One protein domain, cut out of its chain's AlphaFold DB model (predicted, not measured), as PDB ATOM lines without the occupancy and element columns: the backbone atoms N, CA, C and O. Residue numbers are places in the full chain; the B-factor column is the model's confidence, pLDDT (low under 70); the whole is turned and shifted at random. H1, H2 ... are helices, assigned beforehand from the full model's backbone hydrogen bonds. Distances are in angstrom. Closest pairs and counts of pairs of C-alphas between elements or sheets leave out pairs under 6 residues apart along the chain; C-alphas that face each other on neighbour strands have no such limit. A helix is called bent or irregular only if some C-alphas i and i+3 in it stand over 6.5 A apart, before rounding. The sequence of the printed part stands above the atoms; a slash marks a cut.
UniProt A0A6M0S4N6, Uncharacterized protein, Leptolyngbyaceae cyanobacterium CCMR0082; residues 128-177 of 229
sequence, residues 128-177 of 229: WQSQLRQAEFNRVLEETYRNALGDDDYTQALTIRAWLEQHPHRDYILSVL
ATOM      1  N   TRP A 128     255.652 282.367 258.650       95.81
ATOM      2  CA  TRP A 128     256.469 283.484 259.132       95.81
ATOM      3  C   TRP A 128     255.888 284.829 258.694       95.81
ATOM      4  O   TRP A 128     255.628 285.708 259.515       95.81
ATOM      5  N   GLN A 129     255.623 284.992 257.395       96.56
ATOM      6  CA  GLN A 129     255.113 286.255 256.861       96.56
ATOM      7  C   GLN A 129     253.701 286.578 257.375       96.56
ATOM      8  O   GLN A 129     253.403 287.741 257.655       96.56
ATOM      9  N   SER A 130     252.842 285.574 257.577       95.25
ATOM     10  CA  SER A 130     251.512 285.766 258.162       95.25
ATOM     11  C   SER A 130     251.577 286.210 259.622       95.25
ATOM     12  O   SER A 130     250.810 287.087 260.018       95.25
ATOM     13  N   GLN A 131     252.506 285.667 260.417       93.69
ATOM     14  CA  GLN A 131     252.717 286.110 261.801       93.69
ATOM     15  C   GLN A 131     253.123 287.587 261.863       93.69
ATOM     16  O   GLN A 131     252.572 288.339 262.665       93.69
ATOM     17  N   LEU A 132     254.022 288.030 260.977       93.94
ATOM     18  CA  LEU A 132     254.422 289.440 260.911       93.94
ATOM     19  C   LEU A 132     253.258 290.358 260.526       93.94
ATOM     20  O   LEU A 132     253.093 291.418 261.131       93.94
ATOM     21  N   ARG A 133     252.435 289.956 259.549       94.06
ATOM     22  CA  ARG A 133     251.244 290.726 259.154       94.06
ATOM     23  C   ARG A 133     250.223 290.810 260.287       94.06
ATOM     24  O   ARG A 133     249.696 291.890 260.526       94.06
ATOM     25  N   GLN A 134     249.981 289.710 261.002       93.50
ATOM     26  CA  GLN A 134     249.055 289.696 262.135       93.50
ATOM     27  C   GLN A 134     249.549 290.584 263.283       93.50
ATOM     28  O   GLN A 134     248.760 291.327 263.859       93.50
ATOM     29  N   ALA A 135     250.844 290.531 263.600       90.81
ATOM     30  CA  ALA A 135     251.436 291.366 264.641       90.81
ATOM     31  C   ALA A 135     251.329 292.861 264.300       90.81
ATOM     32  O   ALA A 135     250.926 293.652 265.151       90.81
ATOM     33  N   GLU A 136     251.627 293.245 263.054       90.56
ATOM     34  CA  GLU A 136     251.478 294.633 262.602       90.56
ATOM     35  C   GLU A 136     250.013 295.082 262.628       90.56
ATOM     36  O   GLU A 136     249.710 296.157 263.138       90.56
ATOM     37  N   PHE A 137     249.094 294.242 262.139       92.56
ATOM     38  CA  PHE A 137     247.661 294.526 262.178       92.56
ATOM     39  C   PHE A 137     247.168 294.746 263.611       92.56
ATOM     40  O   PHE A 137     246.509 295.746 263.883       92.56
ATOM     41  N   ASN A 138     247.535 293.857 264.538       93.38
ATOM     42  CA  ASN A 138     247.167 293.980 265.947       93.38
ATOM     43  C   ASN A 138     247.719 295.272 266.564       93.38
ATOM     44  O   ASN A 138     246.995 295.941 267.295       93.38
ATOM     45  N   ARG A 139     248.965 295.646 266.240       92.69
ATOM     46  CA  ARG A 139     249.593 296.885 266.724       92.69
ATOM     47  C   ARG A 139     248.827 298.123 266.259       92.69
ATOM     48  O   ARG A 139     248.515 298.988 267.070       92.69
ATOM     49  N   VAL A 140     248.507 298.195 264.966       93.50
ATOM     50  CA  VAL A 140     247.745 299.314 264.388       93.50
ATOM     51  C   VAL A 140     246.334 299.374 264.970       93.50
ATOM     52  O   VAL A 140     245.836 300.458 265.271       93.50
ATOM     53  N   LEU A 141     245.687 298.221 265.146       93.88
ATOM     54  CA  LEU A 141     244.349 298.139 265.721       93.88
ATOM     55  C   LEU A 141     244.328 298.627 267.176       93.88
ATOM     56  O   LEU A 141     243.472 299.433 267.531       93.88
ATOM     57  N   GLU A 142     245.284 298.186 267.993       95.12
ATOM     58  CA  GLU A 142     245.441 298.656 269.372       95.12
ATOM     59  C   GLU A 142     245.661 300.170 269.425       95.12
ATOM     60  O   GLU A 142     244.961 300.860 270.160       95.12
ATOM     61  N   GLU A 143     246.587 300.695 268.622       95.62
ATOM     62  CA  GLU A 143     246.862 302.134 268.544       95.62
ATOM     63  C   GLU A 143     245.604 302.920 268.141       95.62
ATOM     64  O   GLU A 143     245.275 303.939 268.742       95.62
ATOM     65  N   THR A 144     244.835 302.394 267.185       96.75
ATOM     66  CA  THR A 144     243.553 302.977 266.771       96.75
ATOM     67  C   THR A 144     242.539 302.996 267.917       96.75
ATOM     68  O   THR A 144     241.885 304.017 268.131       96.75
ATOM     69  N   TYR A 145     242.407 301.904 268.678       96.31
ATOM     70  CA  TYR A 145     241.488 301.841 269.817       96.31
ATOM     71  C   TYR A 145     241.899 302.764 270.960       96.31
ATOM     72  O   TYR A 145     241.044 303.471 271.490       96.31
ATOM     73  N   ARG A 146     243.189 302.816 271.297       96.81
ATOM     74  CA  ARG A 146     243.712 303.740 272.312       96.81
ATOM     75  C   ARG A 146     243.472 305.193 271.923       96.81
ATOM     76  O   ARG A 146     243.004 305.966 272.747       96.81
ATOM     77  N   ASN A 147     243.703 305.549 270.660       96.94
ATOM     78  CA  ASN A 147     243.456 306.904 270.169       96.94
ATOM     79  C   ASN A 147     241.966 307.287 270.197       96.94
ATOM     80  O   ASN A 147     241.645 308.457 270.388       96.94
ATOM     81  N   ALA A 148     241.059 306.328 269.987       96.75
ATOM     82  CA  ALA A 148     239.619 306.581 269.957       96.75
ATOM     83  C   ALA A 148     238.967 306.608 271.350       96.75
ATOM     84  O   ALA A 148     238.032 307.375 271.560       96.75
ATOM     85  N   LEU A 149     239.424 305.754 272.270       96.56
ATOM     86  CA  LEU A 149     238.810 305.553 273.588       96.56
ATOM     87  C   LEU A 149     239.589 306.230 274.725       96.56
ATOM     88  O   LEU A 149     239.005 306.605 275.731       96.56
ATOM     89  N   GLY A 150     240.903 306.396 274.580       96.88
ATOM     90  CA  GLY A 150     241.807 306.664 275.697       96.88
ATOM     91  C   GLY A 150     242.279 305.377 276.386       96.88
ATOM     92  O   GLY A 150     241.694 304.302 276.230       96.88
ATOM     93  N   ASP A 151     243.378 305.477 277.136       94.88
ATOM     94  CA  ASP A 151     244.048 304.309 277.729       94.88
ATOM     95  C   ASP A 151     243.215 303.612 278.815       94.88
ATOM     96  O   ASP A 151     243.208 302.376 278.883       94.88
ATOM     97  N   ASP A 152     242.495 304.380 279.634       96.81
ATOM     98  CA  ASP A 152     241.665 303.850 280.723       96.81
ATOM     99  C   ASP A 152     240.483 303.044 280.167       96.81
ATOM    100  O   ASP A 152     240.299 301.872 280.515       96.81
ATOM    101  N   ASP A 153     239.737 303.625 279.225       96.81
ATOM    102  CA  ASP A 153     238.585 302.976 278.595       96.81
ATOM    103  C   ASP A 153     239.003 301.757 277.762       96.81
ATOM    104  O   ASP A 153     238.335 300.719 277.787       96.81
ATOM    105  N   TYR A 154     240.148 301.824 277.073       96.25
ATOM    106  CA  TYR A 154     240.703 300.664 276.375       96.25
ATOM    107  C   TYR A 154     241.062 299.528 277.346       96.25
ATOM    108  O   TYR A 154     240.746 298.362 277.094       96.25
ATOM    109  N   THR A 155     241.669 299.851 278.490       96.50
ATOM    110  CA  THR A 155     241.999 298.863 279.529       96.50
ATOM    111  C   THR A 155     240.737 298.220 280.110       96.50
ATOM    112  O   THR A 155     240.681 296.999 280.311       96.50
ATOM    113  N   GLN A 156     239.683 299.010 280.309       96.94
ATOM    114  CA  GLN A 156     238.388 298.489 280.731       96.94
ATOM    115  C   GLN A 156     237.773 297.569 279.665       96.94
ATOM    116  O   GLN A 156     237.272 296.490 279.996       96.94
ATOM    117  N   ALA A 157     237.865 297.927 278.381       95.44
ATOM    118  CA  ALA A 157     237.402 297.084 277.280       95.44
ATOM    119  C   ALA A 157     238.134 295.727 277.235       95.44
ATOM    120  O   ALA A 157     237.497 294.688 277.039       95.44
ATOM    121  N   LEU A 158     239.450 295.705 277.486       95.19
ATOM    122  CA  LEU A 158     240.221 294.462 277.606       95.19
ATOM    123  C   LEU A 158     239.752 293.601 278.786       95.19
ATOM    124  O   LEU A 158     239.626 292.383 278.647       95.19
ATOM    125  N   THR A 159     239.437 294.225 279.921       97.12
ATOM    126  CA  THR A 159     238.908 293.530 281.107       97.12
ATOM    127  C   THR A 159     237.559 292.871 280.811       97.12
ATOM    128  O   THR A 159     237.360 291.691 281.109       97.12
ATOM    129  N   ILE A 160     236.649 293.598 280.154       96.12
ATOM    130  CA  ILE A 160     235.344 293.071 279.731       96.12
ATOM    131  C   ILE A 160     235.529 291.905 278.755       96.12
ATOM    132  O   ILE A 160     234.886 290.866 278.906       96.12
ATOM    133  N   ARG A 161     236.429 292.046 277.774       95.69
ATOM    134  CA  ARG A 161     236.734 290.981 276.812       95.69
ATOM    135  C   ARG A 161     237.237 289.714 277.506       95.69
ATOM    136  O   ARG A 161     236.730 288.637 277.207       95.69
ATOM    137  N   ALA A 162     238.192 289.838 278.429       96.12
ATOM    138  CA  ALA A 162     238.749 288.700 279.158       96.12
ATOM    139  C   ALA A 162     237.675 287.956 279.967       96.12
ATOM    140  O   ALA A 162     237.635 286.725 279.971       96.12
ATOM    141  N   TRP A 163     236.761 288.696 280.603       97.00
ATOM    142  CA  TRP A 163     235.608 288.114 281.289       97.00
ATOM    143  C   TRP A 163     234.649 287.401 280.318       97.00
ATOM    144  O   TRP A 163     234.242 286.269 280.583       97.00
ATOM    145  N   LEU A 164     234.331 288.013 279.169       96.56
ATOM    146  CA  LEU A 164     233.454 287.422 278.149       96.56
ATOM    147  C   LEU A 164     234.021 286.135 277.539       96.56
ATOM    148  O   LEU A 164     233.256 285.209 277.277       96.56
ATOM    149  N   GLU A 165     235.331 286.065 277.298       94.44
ATOM    150  CA  GLU A 165     235.991 284.881 276.723       94.44
ATOM    151  C   GLU A 165     235.880 283.645 277.630       94.44
ATOM    152  O   GLU A 165     235.831 282.523 277.131       94.44
ATOM    153  N   GLN A 166     235.786 283.838 278.947       94.94
ATOM    154  CA  GLN A 166     235.664 282.755 279.928       94.94
ATOM    155  C   GLN A 166     234.206 282.411 280.270       94.94
ATOM    156  O   GLN A 166     233.950 281.433 280.976       94.94
ATOM    157  N   HIS A 167     233.236 283.203 279.804       95.31
ATOM    158  CA  HIS A 167     231.852 283.071 280.241       95.31
ATOM    159  C   HIS A 167     231.064 282.038 279.402       95.31
ATOM    160  O   HIS A 167     230.962 282.196 278.183       95.31
ATOM    161  N   PRO A 168     230.388 281.041 280.019       96.38
ATOM    162  CA  PRO A 168     229.637 279.997 279.298       96.38
ATOM    163  C   PRO A 168     228.526 280.519 278.372       96.38
ATOM    164  O   PRO A 168     228.173 279.881 277.387       96.38
ATOM    165  N   HIS A 169     227.969 281.688 278.695       95.94
ATOM    166  CA  HIS A 169     226.899 282.346 277.933       95.94
ATOM    167  C   HIS A 169     227.365 283.595 277.165       95.94
ATOM    168  O   HIS A 169     226.588 284.536 277.004       95.94
ATOM    169  N   ARG A 170     228.627 283.629 276.714       95.00
ATOM    170  CA  ARG A 170     229.234 284.750 275.971       95.00
ATOM    171  C   ARG A 170     228.311 285.357 274.911       95.00
ATOM    172  O   ARG A 170     228.088 286.565 274.913       95.00
ATOM    173  N   ASP A 171     227.762 284.529 274.026       93.38
ATOM    174  CA  ASP A 171     226.977 285.010 272.882       93.38
ATOM    175  C   ASP A 171     225.650 285.649 273.317       93.38
ATOM    176  O   ASP A 171     225.227 286.655 272.748       93.38
ATOM    177  N   TYR A 172     225.033 285.133 274.387       94.00
ATOM    178  CA  TYR A 172     223.832 285.736 274.968       94.00
ATOM    179  C   TYR A 172     224.143 287.094 275.610       94.00
ATOM    180  O   TYR A 172     223.389 288.046 275.430       94.00
ATOM    181  N   ILE A 173     225.279 287.223 276.306       93.50
ATOM    182  CA  ILE A 173     225.701 288.505 276.891       93.50
ATOM    183  C   ILE A 173     225.975 289.540 275.797       93.50
ATOM    184  O   ILE A 173     225.513 290.672 275.909       93.50
ATOM    185  N   LEU A 174     226.670 289.163 274.720       93.44
ATOM    186  CA  LEU A 174     226.899 290.057 273.580       93.44
ATOM    187  C   LEU A 174     225.582 290.503 272.931       93.44
ATOM    188  O   LEU A 174     225.434 291.676 272.594       93.44
ATOM    189  N   SER A 175     224.610 289.594 272.805       92.12
ATOM    190  CA  SER A 175     223.259 289.937 272.351       92.12
ATOM    191  C   SER A 175     222.600 290.965 273.272       92.12
ATOM    192  O   SER A 175     222.001 291.918 272.781       92.12
ATOM    193  N   VAL A 176     222.711 290.805 274.595       91.31
ATOM    194  CA  VAL A 176     222.196 291.797 275.551       91.31
ATOM    195  C   VAL A 176     222.893 293.142 275.342       91.31
ATOM    196  O   VAL A 176     222.205 294.130 275.142       91.31
ATOM    197  N   LEU A 177     224.225 293.202 275.301       90.12
ATOM    198  CA  LEU A 177     224.963 294.468 275.157       90.12
ATOM    199  C   LEU A 177     224.627 295.233 273.864       90.12
ATOM    200  O   LEU A 177     224.552 296.457 273.890       90.12
TER     201      LEU A 177
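This is residues 128 to 177 of the 229 residues of an uncharacterized protein of Leptolyngbyaceae cyanobacterium CCMR0082 (UniProt A0A6M0S4N6). Two long helices, H1 and H2, make an open V that meets at the tight turn between them, and a short helix, H3, folds back beside the far end of H2. The first part of H1, residues 128 to 141, sticks out free as one arm of the V, and the helices have few contacts with each other. The printed part has 50 residues with three named helices, in the order H1, H2, H3, and no named strand; the class is all helix. The whole is loose, with a radius of gyration of the C-alphas of 13.8 A, and it is only just flat, with spans of 36 by 27 by 15 A.

Find C-alpha 128 at (256.469, 283.484, 259.132), where the printed part begins; from there H1, residues 128 to 149, runs 31.7 A from first to last C-alpha and ends at C-alpha 149 at (238.810, 305.553, 273.588). Step over Gly 150 and you come to H2, residues 151 to 166, which runs 23.2 A from first to last C-alpha. After residues 167 to 169 look for H3, residues 170 to 177, 10.6 A from first to last C-alpha, ending at C-alpha 177 at (224.963, 294.468, 275.157). None of the three helices is bent or irregular.

Begin with H1 and look to H2: they are close but not clearly touching, and their closest C-alphas, those of Arg 146 and Tyr 154, are 5.9 A apart. Their lines stand at a steep tilt of 58 degrees, opposite ways, with the centres 16.8 A apart. Go on from H2 to H3: these too are close but not clearly touching, and their closest C-alphas, those of Leu 164 and Arg 170, are 5.4 A apart. They run opposite ways at a steep tilt of 45 degrees, with the centres 14.7 A apart. H1 and H3 are apart, with no C-alpha of the one within 8 A of the other. In the backbones of H1 and H3 every O i to N i+4 pair is within hydrogen-bond range, and in H2 11 of 12 are.

Look from Trp 128 to Val 176 for the two C-alphas farthest apart, 38.9 A. Without residues 128 to 141, which stand free and belong to H1, the body has 36 residues and spans 31 by 16 by 13 A. The printed part has no cut, and the links from H1 to H2 and from H2 to H3 are both tight. In the B-factor column the mean pLDDT of the printed part is 94.9, and no printed residue is under 70.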